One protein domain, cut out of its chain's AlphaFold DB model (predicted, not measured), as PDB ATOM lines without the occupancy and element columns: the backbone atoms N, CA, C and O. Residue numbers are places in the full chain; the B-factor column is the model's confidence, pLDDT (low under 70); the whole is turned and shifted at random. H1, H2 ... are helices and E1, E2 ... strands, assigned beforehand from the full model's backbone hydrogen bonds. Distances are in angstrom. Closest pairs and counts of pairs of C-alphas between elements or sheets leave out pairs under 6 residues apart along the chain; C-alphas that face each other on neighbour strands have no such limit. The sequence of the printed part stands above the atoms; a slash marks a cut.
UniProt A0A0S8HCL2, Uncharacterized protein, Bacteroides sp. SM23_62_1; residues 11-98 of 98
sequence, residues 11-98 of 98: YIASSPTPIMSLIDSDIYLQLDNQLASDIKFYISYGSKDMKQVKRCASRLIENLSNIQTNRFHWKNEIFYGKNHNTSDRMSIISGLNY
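AT A GLANCE: This is residues 11 to 98 of the 98 residues of an uncharacterized protein of Bacteroides sp. SM23_62_1 (UniProt A0A0S8HCL2). Look for a small sheet of three parallel strands with one helix on each face: H2 covers one face and H3 the other. H1 sits off the end of the sheet where E2 and E3 begin, and its first residues meet the last turn of H2. The printed part has 88 residues, with three named helices and three named strands in the order E1 H1 E2 H2 E3 H3; the sheet's order is E1 E2 E3, and the class is mixed, helices and strands. The whole is compact, with a radius of gyration of the C-alphas of 12.9 A, and spans 36 by 28 by 17 A.

IN THESE COORDINATES: Begin with the sheet. Find C-alpha 39 at (-37.298, 39.148, -57.658); from there E2, residues 39 to 46, runs 23.9 A. E3, residues 72 to 79, runs 23.1 A, and E1, residues 11 to 14, 9.9 A from C-alpha 11 at (-39.254, 32.097, -54.932). H2, residues 51 to 65, is 20.9 A long; H3, residues 84 to 97, is 19.9 A long and ends at C-alpha 97, (-47.977, 37.438, -48.687). H1, residues 25 to 34, is 14.6 A long.

HOW THE PARTS SIT: E2 is the inner strand, parallel to E1 at 6 degrees and to E3 at 16 degrees. Check N 13 and O 42, 2.8 A apart, for the first pair, and N 41 and O 73, 2.8 A apart, for the second; both are within hydrogen-bond range. E1, H1, E2 and E2, H2, E3 are strand-helix-strand units, two parallel neighbour strands with a helix between, each with a right-handed crossover. With helices on both faces, H2 and H3 make three layers with the sheet. H3 is over E2 at a height over the sheet of 6.5 A, along the strands at 22 degrees to E2 on the local plane; its closest C-alphas to E2 are those of Gly 46 and Ser 87, 5.1 A. H2, on the opposite face, is over E2 and E3 at a height of 9.5 A, only just slantwise to the strands at 32 degrees to E2 on the local plane. Its closest C-alphas to E2 are those of Tyr 45 and Lys 54, 7.1 A. H1 only grazes the sheet, with residues 28 to 33. H1 and H2 only just touch, only at their ends, with 3 pairs of C-alphas within 8 A; the closest are Ser 25 and Asn 63, 5.2 A. In H1 and H2 every O i to N i+4 pair is within hydrogen-bond range; in H3, 8 of 10 are.

THE WHOLE: The two C-alphas farthest apart are those of Ala 36 and Gly 81, 38.6 A. The printed part has no cut, and no link is long. The mean pLDDT of the printed part is 90.2; look to residues 20 to 22 for the values under 70.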
ATOM      1  N   TYR A  11     -39.790  33.389 -55.332       92.38
ATOM      2  CA  TYR A  11     -39.254  32.097 -54.932       92.38
ATOM      3  C   TYR A  11     -39.489  31.892 -53.428       92.38
ATOM      4  O   TYR A  11     -39.115  32.734 -52.614       92.38
ATOM      5  N   ILE A  12     -40.094  30.762 -53.055       93.62
ATOM      6  CA  ILE A  12     -40.394  30.392 -51.662       93.62
ATOM      7  C   ILE A  12     -39.581  29.140 -51.318       93.62
ATOM      8  O   ILE A  12     -39.797  28.074 -51.892       93.62
ATOM      9  N   ALA A  13     -38.643  29.268 -50.386       92.12
ATOM     10  CA  ALA A  13     -37.787  28.192 -49.901       92.12
ATOM     11  C   ALA A  13     -38.161  27.828 -48.457       92.12
ATOM     12  O   ALA A  13     -37.694  28.456 -47.506       92.12
ATOM     13  N   SER A  14     -38.990  26.792 -48.301       93.25
ATOM     14  CA  SER A  14     -39.376  26.259 -46.991       93.25
ATOM     15  C   SER A  14     -38.459  25.125 -46.546       93.25
ATOM     16  O   SER A  14     -38.195  24.208 -47.322       93.25
ATOM     17  N   SER A  15     -37.971  25.203 -45.307       91.94
ATOM     18  CA  SER A  15     -37.064  24.235 -44.678       91.94
ATOM     19  C   SER A  15     -35.925  23.778 -45.612       91.94
ATOM     20  O   SER A  15     -35.712  22.575 -45.794       91.94
ATOM     21  N   PRO A  16     -35.172  24.708 -46.238       87.31
ATOM     22  CA  PRO A  16     -34.279  24.363 -47.335       87.31
ATOM     23  C   PRO A  16     -33.043  23.581 -46.858       87.31
ATOM     24  O   PRO A  16     -32.385  23.938 -45.880       87.31
ATOM     25  N   THR A  17     -32.673  22.546 -47.616       86.06
ATOM     26  CA  THR A  17     -31.442  21.748 -47.440       86.06
ATOM     27  C   THR A  17     -30.538  21.803 -48.683       86.06
ATOM     28  O   THR A  17     -30.218  20.772 -49.275       86.06
ATOM     29  N   PRO A  18     -30.122  23.001 -49.142       71.25
ATOM     30  CA  PRO A  18     -29.254  23.132 -50.305       71.25
ATOM     31  C   PRO A  18     -27.895  22.470 -50.064       71.25
ATOM     32  O   PRO A  18     -27.441  22.308 -48.930       71.25
ATOM     33  N   ILE A  19     -27.207  22.138 -51.154       72.81
ATOM     34  CA  ILE A  19     -25.793  21.757 -51.104       72.81
ATOM     35  C   ILE A  19     -25.006  22.963 -50.556       72.81
ATOM     36  O   ILE A  19     -25.198  24.087 -51.004       72.81
ATOM     37  N   MET A  20     -24.135  22.762 -49.562       67.50
ATOM     38  CA  MET A  20     -23.463  23.880 -48.866       67.50
ATOM     39  C   MET A  20     -22.498  24.681 -49.743       67.50
ATOM     40  O   MET A  20     -22.310  25.864 -49.497       67.50
ATOM     41  N   SER A  21     -21.932  24.078 -50.787       66.88
ATOM     42  CA  SER A  21     -21.114  24.804 -51.770       66.88
ATOM     43  C   SER A  21     -21.933  25.732 -52.674       66.88
ATOM     44  O   SER A  21     -21.369  26.523 -53.414       66.88
ATOM     45  N   LEU A  22     -23.262  25.630 -52.628       69.62
ATOM     46  CA  LEU A  22     -24.194  26.346 -53.493       69.62
ATOM     47  C   LEU A  22     -24.889  27.525 -52.796       69.62
ATOM     48  O   LEU A  22     -25.804  28.126 -53.354       69.62
ATOM     49  N   ILE A  23     -24.495  27.832 -51.560       71.50
ATOM     50  CA  ILE A  23     -25.021  28.973 -50.803       71.50
ATOM     51  C   ILE A  23     -24.007  30.111 -50.672       71.50
ATOM     52  O   ILE A  23     -24.203  30.971 -49.828       71.50
ATOM     53  N   ASP A  24     -22.941  30.119 -51.473       81.31
ATOM     54  CA  ASP A  24     -21.915  31.170 -51.461       81.31
ATOM     55  C   ASP A  24     -22.496  32.548 -51.831       81.31
ATOM     56  O   ASP A  24     -23.335  32.651 -52.729       81.31
ATOM     57  N   SER A  25     -22.052  33.599 -51.140       84.50
ATOM     58  CA  SER A  25     -22.432  34.991 -51.404       84.50
ATOM     59  C   SER A  25     -22.160  35.414 -52.848       84.50
ATOM     60  O   SER A  25     -22.994  36.100 -53.442       84.50
ATOM     61  N   ASP A  26     -21.051  34.958 -53.436       86.62
ATOM     62  CA  ASP A  26     -20.650  35.342 -54.794       86.62
ATOM     63  C   ASP A  26     -21.655  34.852 -55.839       86.62
ATOM     64  O   ASP A  26     -21.936  35.549 -56.814       86.62
ATOM     65  N   ILE A  27     -22.263  33.685 -55.601       84.62
ATOM     66  CA  ILE A  27     -23.311  33.144 -56.469       84.62
ATOM     67  C   ILE A  27     -24.511  34.096 -56.471       84.62
ATOM     68  O   ILE A  27     -25.008  34.442 -57.536       84.62
ATOM     69  N   TYR A  28     -24.965  34.570 -55.307       85.94
ATOM     70  CA  TYR A  28     -26.130  35.459 -55.228       85.94
ATOM     71  C   TYR A  28     -25.860  36.861 -55.776       85.94
ATOM     72  O   TYR A  28     -26.746  37.432 -56.407       85.94
ATOM     73  N   LEU A  29     -24.642  37.384 -55.620       88.31
ATOM     74  CA  LEU A  29     -24.231  38.634 -56.266       88.31
ATOM     75  C   LEU A  29     -24.208  38.507 -57.792       88.31
ATOM     76  O   LEU A  29     -24.683  39.391 -58.505       88.31
ATOM     77  N   GLN A  30     -23.684  37.399 -58.321       87.56
ATOM     78  CA  GLN A  30     -23.721  37.132 -59.759       87.56
ATOM     79  C   GLN A  30     -25.157  36.997 -60.272       87.56
ATOM     80  O   GLN A  30     -25.468  37.546 -61.327       87.56
ATOM     81  N   LEU A  31     -26.031  36.315 -59.522       85.06
ATOM     82  CA  LEU A  31     -27.452  36.210 -59.854       85.06
ATOM     83  C   LEU A  31     -28.113  37.595 -59.889       85.06
ATOM     84  O   LEU A  31     -28.779  37.896 -60.873       85.06
ATOM     85  N   ASP A  32     -27.901  38.442 -58.873       88.88
ATOM     86  CA  ASP A  32     -28.476  39.796 -58.792       88.88
ATOM     87  C   ASP A  32     -28.111  40.657 -60.011       88.88
ATOM     88  O   ASP A  32     -28.975  41.293 -60.612       88.88
ATOM     89  N   ASN A  33     -26.851  40.591 -60.450       88.50
ATOM     90  CA  ASN A  33     -26.363  41.323 -61.622       88.50
ATOM     91  C   ASN A  33     -26.939  40.824 -62.961       88.50
ATOM     92  O   ASN A  33     -26.891  41.545 -63.956       88.50
ATOM     93  N   GLN A  34     -27.458  39.595 -63.012       88.56
ATOM     94  CA  GLN A  34     -28.048  39.001 -64.218       88.56
ATOM     95  C   GLN A  34     -29.561  39.232 -64.320       88.56
ATOM     96  O   GLN A  34     -30.168  38.895 -65.339       88.56
ATOM     97  N   LEU A  35     -30.188  39.784 -63.280       89.81
ATOM     98  CA  LEU A  35     -31.629  39.991 -63.242       89.81
ATOM     99  C   LEU A  35     -32.065  41.146 -64.151       89.81
ATOM    100  O   LEU A  35     -31.624  42.285 -64.003       89.81
ATOM    101  N   ALA A  36     -33.006  40.856 -65.051       90.19
ATOM    102  CA  ALA A  36     -33.685  41.872 -65.857       90.19
ATOM    103  C   ALA A  36     -34.822  42.582 -65.092       90.19
ATOM    104  O   ALA A  36     -35.193  43.705 -65.436       90.19
ATOM    105  N   SER A  37     -35.364  41.937 -64.057       91.06
ATOM    106  CA  SER A  37     -36.456  42.424 -63.212       91.06
ATOM    107  C   SER A  37     -36.203  42.083 -61.747       91.06
ATOM    108  O   SER A  37     -35.374  41.229 -61.426       91.06
ATOM    109  N   ASP A  38     -36.919  42.761 -60.858       93.12
ATOM    110  CA  ASP A  38     -36.805  42.516 -59.427       93.12
ATOM    111  C   ASP A  38     -37.421  41.159 -59.074       93.12
ATOM    112  O   ASP A  38     -38.478  40.791 -59.596       93.12
ATOM    113  N   ILE A  39     -36.783  40.421 -58.167       92.56
ATOM    114  CA  ILE A  39     -37.298  39.148 -57.658       92.56
ATOM    115  C   ILE A  39     -37.382  39.154 -56.138       92.56
ATOM    116  O   ILE A  39     -36.589  39.785 -55.439       92.56
ATOM    117  N   LYS A  40     -38.341  38.387 -55.626       93.56
ATOM    118  CA  LYS A  40     -38.555  38.160 -54.199       93.56
ATOM    119  C   LYS A  40     -38.133  36.752 -53.810       93.56
ATOM    120  O   LYS A  40     -38.624  35.772 -54.369       93.56
ATOM    121  N   PHE A  41     -37.286  36.636 -52.796       93.00
ATOM    122  CA  PHE A  41     -36.858  35.364 -52.230       93.00
ATOM    123  C   PHE A  41     -37.230  35.259 -50.752       93.00
ATOM    124  O   PHE A  41     -36.698  35.962 -49.897       93.00
ATOM    125  N   TYR A  42     -38.155  34.359 -50.441       95.19
ATOM    126  CA  TYR A  42     -38.587  34.093 -49.076       95.19
ATOM    127  C   TYR A  42     -37.975  32.788 -48.572       95.19
ATOM    128  O   TYR A  42     -38.116  31.748 -49.215       95.19
ATOM    129  N   ILE A  43     -37.324  32.839 -47.411       94.75
ATOM    130  CA  ILE A  43     -36.708  31.683 -46.757       94.75
ATOM    131  C   ILE A  43     -37.367  31.470 -45.401       94.75
ATOM    132  O   ILE A  43     -37.496  32.402 -44.611       94.75
ATOM    133  N   SER A  44     -37.705  30.235 -45.066       95.56
ATOM    134  CA  SER A  44     -38.246  29.934 -43.743       95.56
ATOM    135  C   SER A  44     -37.902  28.538 -43.264       95.56
ATOM    136  O   SER A  44     -37.573  27.653 -44.052       95.56
ATOM    137  N   TYR A  45     -37.965  28.331 -41.950       96.19
ATOM    138  CA  TYR A  45     -37.836  27.006 -41.339       96.19
ATOM    139  C   TYR A  45     -38.488  26.955 -39.951       96.19
ATOM    140  O   TYR A  45     -38.716  27.982 -39.305       96.19
ATOM    141  N   GLY A  46     -38.799  25.748 -39.474       96.75
ATOM    142  CA  GLY A  46     -39.311  25.519 -38.124       96.75
ATOM    143  C   GLY A  46     -38.187  25.444 -37.089       96.75
ATOM    144  O   GLY A  46     -37.157  24.808 -37.309       96.75
ATOM    145  N   SER A  47     -38.362  26.023 -35.898       95.62
ATOM    146  CA  SER A  47     -37.310  25.963 -34.863       95.62
ATOM    147  C   SER A  47     -37.030  24.530 -34.361       95.62
ATOM    148  O   SER A  47     -35.936  24.239 -33.856       95.62
ATOM    149  N   LYS A  48     -38.007  23.623 -34.517       95.75
ATOM    150  CA  LYS A  48     -37.900  22.185 -34.224       95.75
ATOM    151  C   LYS A  48     -37.550  21.343 -35.459       95.75
ATOM    152  O   LYS A  48     -37.657  20.121 -35.392       95.75
ATOM    153  N   ASP A  49     -37.115  21.963 -36.556       92.38
ATOM    154  CA  ASP A  49     -36.601  21.233 -37.713       92.38
ATOM    155  C   ASP A  49     -35.312  20.479 -37.400       92.38
ATOM    156  O   ASP A  49     -34.612  20.721 -36.403       92.38
ATOM    157  N   MET A  50     -34.984  19.562 -38.312       92.75
ATOM    158  CA  MET A  50     -33.727  18.829 -38.309       92.75
ATOM    159  C   MET A  50     -32.543  19.798 -38.215       92.75
ATOM    160  O   MET A  50     -32.524  20.862 -38.836       92.75
ATOM    161  N   LYS A  51     -31.505  19.411 -37.459       91.31
ATOM    162  CA  LYS A  51     -30.295  20.234 -37.274       91.31
ATOM    163  C   LYS A  51     -29.677  20.672 -38.605       91.31
ATOM    164  O   LYS A  51     -29.196  21.796 -38.700       91.31
ATOM    165  N   GLN A  52     -29.721  19.802 -39.614       90.75
ATOM    166  CA  GLN A  52     -29.220  20.100 -40.951       90.75
ATOM    167  C   GLN A  52     -29.972  21.268 -41.594       90.75
ATOM    168  O   GLN A  52     -29.319  22.225 -41.983       90.75
ATOM    169  N   VAL A  53     -31.311  21.242 -41.622       91.06
ATOM    170  CA  VAL A  53     -32.142  22.340 -42.157       91.06
ATOM    171  C   VAL A  53     -31.754  23.666 -41.515       91.06
ATOM    172  O   VAL A  53     -31.456  24.631 -42.210       91.06
ATOM    173  N   LYS A  54     -31.673  23.693 -40.180       91.31
ATOM    174  CA  LYS A  54     -31.310  24.905 -39.434       91.31
ATOM    175  C   LYS A  54     -29.923  25.407 -39.812       91.31
ATOM    176  O   LYS A  54     -29.765  26.581 -40.112       91.31
ATOM    177  N   ARG A  55     -28.928  24.514 -39.865       90.69
ATOM    178  CA  ARG A  55     -27.563  24.867 -40.280       90.69
ATOM    179  C   ARG A  55     -27.544  25.455 -41.690       90.69
ATOM    180  O   ARG A  55     -26.886  26.465 -41.918       90.69
ATOM    181  N   CYS A  56     -28.259  24.828 -42.620       90.12
ATOM    182  CA  CYS A  56     -28.320  25.263 -44.007       90.12
ATOM    183  C   CYS A  56     -29.003  26.627 -44.153       90.12
ATOM    184  O   CYS A  56     -28.452  27.518 -44.796       90.12
ATOM    185  N   ALA A  57     -30.169  26.799 -43.528       90.88
ATOM    186  CA  ALA A  57     -30.924  28.043 -43.561       90.88
ATOM    187  C   ALA A  57     -30.157  29.186 -42.884       90.88
ATOM    188  O   ALA A  57     -30.033  30.254 -43.473       90.88
ATOM    189  N   SER A  58     -29.577  28.961 -41.699       90.31
ATOM    190  CA  SER A  58     -28.771  29.970 -41.005       90.31
ATOM    191  C   SER A  58     -27.577  30.426 -41.837       90.31
ATOM    192  O   SER A  58     -27.344  31.625 -41.932       90.31
ATOM    193  N   ARG A  59     -26.856  29.501 -42.482       89.94
ATOM    194  CA  ARG A  59     -25.709  29.863 -43.326       89.94
ATOM    195  C   ARG A  59     -26.129  30.640 -44.572       89.94
ATOM    196  O   ARG A  59     -25.459  31.591 -44.949       89.94
ATOM    197  N   LEU A  60     -27.244  30.259 -45.194       90.31
ATOM    198  CA  LEU A  60     -27.799  31.009 -46.318       90.31
ATOM    199  C   LEU A  60     -28.195  32.434 -45.894       90.31
ATOM    200  O   LEU A  60     -27.849  33.385 -46.581       90.31
ATOM    201  N   ILE A  61     -28.871  32.583 -44.750       91.81
ATOM    202  CA  ILE A  61     -29.260  33.889 -44.196       91.81
ATOM    203  C   ILE A  61     -28.027  34.747 -43.902       91.81
ATOM    204  O   ILE A  61     -28.012  35.918 -44.261       91.81
ATOM    205  N   GLU A  62     -26.996  34.175 -43.278       92.06
ATOM    206  CA  GLU A  62     -25.728  34.861 -43.006       92.06
ATOM    207  C   GLU A  62     -25.097  35.381 -44.302       92.06
ATOM    208  O   GLU A  62     -24.796  36.567 -44.412       92.06
ATOM    209  N   ASN A  63     -24.982  34.524 -45.318       89.81
ATOM    210  CA  ASN A  63     -24.380  34.897 -46.595       89.81
ATOM    211  C   ASN A  63     -25.184  35.986 -47.321       89.81
ATOM    212  O   ASN A  63     -24.593  36.932 -47.832       89.81
ATOM    213  N   LEU A  64     -26.518  35.899 -47.314       90.69
ATOM    214  CA  LEU A  64     -27.387  36.928 -47.896       90.69
ATOM    215  C   LEU A  64     -27.381  38.245 -47.104       90.69
ATOM    216  O   LEU A  64     -27.592  39.302 -47.686       90.69
ATOM    217  N   SER A  65     -27.137  38.201 -45.791       92.50
ATOM    218  CA  SER A  65     -27.035  39.403 -44.945       92.50
ATOM    219  C   SER A  65     -25.733  40.170 -45.160       92.50
ATOM    220  O   SER A  65     -25.674  41.362 -44.875       92.50
ATOM    221  N   ASN A  66     -24.696  39.492 -45.655       91.31
ATOM    222  CA  ASN A  66     -23.369  40.066 -45.871       91.31
ATOM    223  C   ASN A  66     -23.184  40.663 -47.273       91.31
ATOM    224  O   ASN A  66     -22.099  41.149 -47.587       91.31
ATOM    225  N   ILE A  67     -24.215  40.624 -48.117       89.75
ATOM    226  CA  ILE A  67     -24.177  41.176 -49.470       89.75
ATOM    227  C   ILE A  67     -25.206  42.288 -49.626       89.75
ATOM    228  O   ILE A  67     -26.281  42.260 -49.030       89.75
ATOM    229  N   GLN A  68     -24.877  43.259 -50.471       91.06
ATOM    230  CA  GLN A  68     -25.826  44.258 -50.930       91.06
ATOM    231  C   GLN A  68     -26.341  43.847 -52.308       91.06
ATOM    232  O   GLN A  68     -25.550  43.586 -53.212       91.06
ATOM    233  N   THR A  69     -27.660  43.786 -52.453       90.38
ATOM    234  CA  THR A  69     -28.342  43.427 -53.698       90.38
ATOM    235  C   THR A  69     -29.238  44.566 -54.163       90.38
ATOM    236  O   THR A  69     -29.755  45.335 -53.348       90.38
ATOM    237  N   ASN A  70     -29.420  44.685 -55.476       89.75
ATOM    238  CA  ASN A  70     -30.218  45.746 -56.084       89.75
ATOM    239  C   ASN A  70     -31.617  45.263 -56.478       89.75
ATOM    240  O   ASN A  70     -32.597  45.946 -56.193       89.75
ATOM    241  N   ARG A  71     -31.707  44.100 -57.129       90.75
ATOM    242  CA  ARG A  71     -32.945  43.544 -57.710       90.75
ATOM    243  C   ARG A  71     -33.396  42.266 -57.008       90.75
ATOM    244  O   ARG A  71     -34.524  41.811 -57.176       90.75
ATOM    245  N   PHE A  72     -32.522  41.667 -56.216       91.69
ATOM    246  CA  PHE A  72     -32.793  40.504 -55.393       91.69
ATOM    247  C   PHE A  72     -33.243  40.942 -53.999       91.69
ATOM    248  O   PHE A  72     -32.427  41.244 -53.126       91.69
ATOM    249  N   HIS A  73     -34.551  40.957 -53.767       92.81
ATOM    250  CA  HIS A  73     -35.122  41.242 -52.455       92.81
ATOM    251  C   HIS A  73     -35.360  39.943 -51.710       92.81
ATOM    252  O   HIS A  73     -35.954  39.010 -52.252       92.81
ATOM    253  N   TRP A  74     -34.942  39.877 -50.451       93.69
ATOM    254  CA  TRP A  74     -35.118  38.664 -49.671       93.69
ATOM    255  C   TRP A  74     -35.612  38.936 -48.254       93.69
ATOM    256  O   TRP A  74     -35.442  40.019 -47.694       93.69
ATOM    257  N   LYS A  75     -36.270  37.929 -47.681       95.25
ATOM    258  CA  LYS A  75     -36.749  37.916 -46.299       95.25
ATOM    259  C   LYS A  75     -36.572  36.523 -45.721       95.25
ATOM    260  O   LYS A  75     -36.710  35.527 -46.432       95.25
ATOM    261  N   ASN A  76     -36.314  36.457 -44.419       95.44
ATOM    262  CA  ASN A  76     -36.336  35.204 -43.681       95.44
ATOM    263  C   ASN A  76     -37.371  35.208 -42.546       95.44
ATOM    264  O   ASN A  76     -37.706  36.265 -42.009       95.44
ATOM    265  N   GLU A  77     -37.874  34.025 -42.191       96.75
ATOM    266  CA  GLU A  77     -38.774  33.824 -41.054       96.75
ATOM    267  C   GLU A  77     -38.513  32.484 -40.351       96.75
ATOM    268  O   GLU A  77     -38.373  31.436 -40.983       96.75
ATOM    269  N   ILE A  78     -38.473  32.504 -39.017       96.31
ATOM    270  CA  ILE A  78     -38.321  31.301 -38.193       96.31
ATOM    271  C   ILE A  78     -39.647  31.035 -37.487       96.31
ATOM    272  O   ILE A  78     -40.087  31.819 -36.644       96.31
ATOM    273  N   PHE A  79     -40.262  29.889 -37.764       96.50
ATOM    274  CA  PHE A  79     -41.499  29.493 -37.101       96.50
ATOM    275  C   PHE A  79     -41.200  28.785 -35.775       96.50
ATOM    276  O   PHE A  79     -40.934  27.577 -35.717       96.50
ATOM    277  N   TYR A  80     -41.231  29.544 -34.679       96.06
ATOM    278  CA  TYR A  80     -40.940  29.023 -33.345       96.06
ATOM    279  C   TYR A  80     -41.934  27.944 -32.898       96.06
ATOM    280  O   TYR A  80     -43.151  28.052 -33.043       96.06
ATOM    281  N   GLY A  81     -41.388  26.861 -32.346       96.62
ATOM    282  CA  GLY A  81     -42.146  25.713 -31.857       96.62
ATOM    283  C   GLY A  81     -42.641  24.759 -32.947       96.62
ATOM    284  O   GLY A  81     -43.199  23.713 -32.601       96.62
ATOM    285  N   LYS A  82     -42.422  25.085 -34.227       96.50
ATOM    286  CA  LYS A  82     -42.883  24.318 -35.391       96.50
ATOM    287  C   LYS A  82     -41.827  23.328 -35.881       96.50
ATOM    288  O   LYS A  82     -40.628  23.581 -35.761       96.50
ATOM    289  N   ASN A  83     -42.304  22.198 -36.393       92.81
ATOM    290  CA  ASN A  83     -41.530  21.179 -37.106       92.81
ATOM    291  C   ASN A  83     -41.732  21.316 -38.623       92.81
ATOM    292  O   ASN A  83     -42.594  22.086 -39.046       92.81
ATOM    293  N   HIS A  84     -41.041  20.475 -39.388       90.38
ATOM    294  CA  HIS A  84     -40.950  20.555 -40.845       90.38
ATOM    295  C   HIS A  84     -42.312  20.643 -41.541       90.38
ATOM    296  O   HIS A  84     -42.592  21.591 -42.268       90.38
ATOM    297  N   ASN A  85     -43.220  19.716 -41.225       91.06
ATOM    298  CA  ASN A  85     -44.542  19.673 -41.852       91.06
ATOM    299  C   ASN A  85     -45.382  20.915 -41.518       91.06
ATOM    300  O   ASN A  85     -46.149  21.408 -42.345       91.06
ATOM    301  N   THR A  86     -45.284  21.400 -40.277       92.31
ATOM    302  CA  THR A  86     -46.027  22.591 -39.851       92.31
ATOM    303  C   THR A  86     -45.427  23.876 -40.407       92.31
ATOM    304  O   THR A  86     -46.193  24.755 -40.798       92.31
ATOM    305  N   SER A  87     -44.097  23.985 -40.478       91.81
ATOM    306  CA  SER A  87     -43.437  25.133 -41.090       91.81
ATOM    307  C   SER A  87     -43.740  25.194 -42.577       91.81
ATOM    308  O   SER A  87     -44.127  26.258 -43.025       91.81
ATOM    309  N   ASP A  88     -43.712  24.079 -43.312       90.75
ATOM    310  CA  ASP A  88     -44.006  24.061 -44.754       90.75
ATOM    311  C   ASP A  88     -45.363  24.665 -45.108       90.75
ATOM    312  O   ASP A  88     -45.465  25.503 -46.007       90.75
ATOM    313  N   ARG A  89     -46.408  24.315 -44.353       93.12
ATOM    314  CA  ARG A  89     -47.742  24.900 -44.554       93.12
ATOM    315  C   ARG A  89     -47.756  26.407 -44.306       93.12
ATOM    316  O   ARG A  89     -48.393  27.142 -45.054       93.12
ATOM    317  N   MET A  90     -47.066  26.862 -43.261       95.25
ATOM    318  CA  MET A  90     -46.986  28.286 -42.922       95.25
ATOM    319  C   MET A  90     -46.156  29.062 -43.949       95.25
ATOM    320  O   MET A  90     -46.559  30.146 -44.361       95.25
ATOM    321  N   SER A  91     -45.054  28.480 -44.422       94.31
ATOM    322  CA  SER A  91     -44.145  29.066 -45.406       94.31
ATOM    323  C   SER A  91     -44.834  29.420 -46.714       94.31
ATOM    324  O   SER A  91     -44.521  30.450 -47.299       94.31
ATOM    325  N   ILE A  92     -45.779  28.595 -47.174       92.31
ATOM    326  CA  ILE A  92     -46.540  28.882 -48.397       92.31
ATOM    327  C   ILE A  92     -47.353  30.165 -48.212       92.31
ATOM    328  O   ILE A  92     -47.260  31.073 -49.031       92.31
ATOM    329  N   ILE A  93     -48.112  30.269 -47.119       94.19
ATOM    330  CA  ILE A  93     -48.981  31.425 -46.858       94.19
ATOM    331  C   ILE A  93     -48.140  32.689 -46.632       94.19
ATOM    332  O   ILE A  93     -48.373  33.709 -47.279       94.19
ATOM    333  N   SER A  94     -47.135  32.620 -45.756       95.12
ATOM    334  CA  SER A  94     -46.246  33.754 -45.474       95.12
ATOM    335  C   SER A  94     -45.463  34.190 -46.711       95.12
ATOM    336  O   SER A  94     -45.352  35.385 -46.974       95.12
ATOM    337  N   GLY A  95     -44.960  33.235 -47.494       93.44
ATOM    338  CA  GLY A  95     -44.225  33.508 -48.723       93.44
ATOM    339  C   GLY A  95     -45.106  34.126 -49.808       93.44
ATOM    340  O   GLY A  95     -44.667  35.037 -50.499       93.44
ATOM    341  N   LEU A  96     -46.367  33.703 -49.944       92.19
ATOM    342  CA  LEU A  96     -47.304  34.329 -50.884       92.19
ATOM    343  C   LEU A  96     -47.630  35.781 -50.505       92.19
ATOM    344  O   LEU A  96     -47.749  36.609 -51.407       92.19
ATOM    345  N   ASN A  97     -47.700  36.093 -49.207       92.75
ATOM    346  CA  ASN A  97     -47.977  37.438 -48.687       92.75
ATOM    347  C   ASN A  97     -46.765  38.390 -48.690       92.75
ATOM    348  O   ASN A  97     -46.938  39.588 -48.476       92.75
ATOM    349  N   TYR A  98     -45.552  37.872 -48.897       89.69
ATOM    350  CA  TYR A  98     -44.318  38.654 -49.030       89.69
ATOM    351  C   TYR A  98     -44.144  39.205 -50.449       89.69
ATOM    352  O   TYR A  98     -43.891  40.417 -50.630       89.69
TER     353      TYR A  98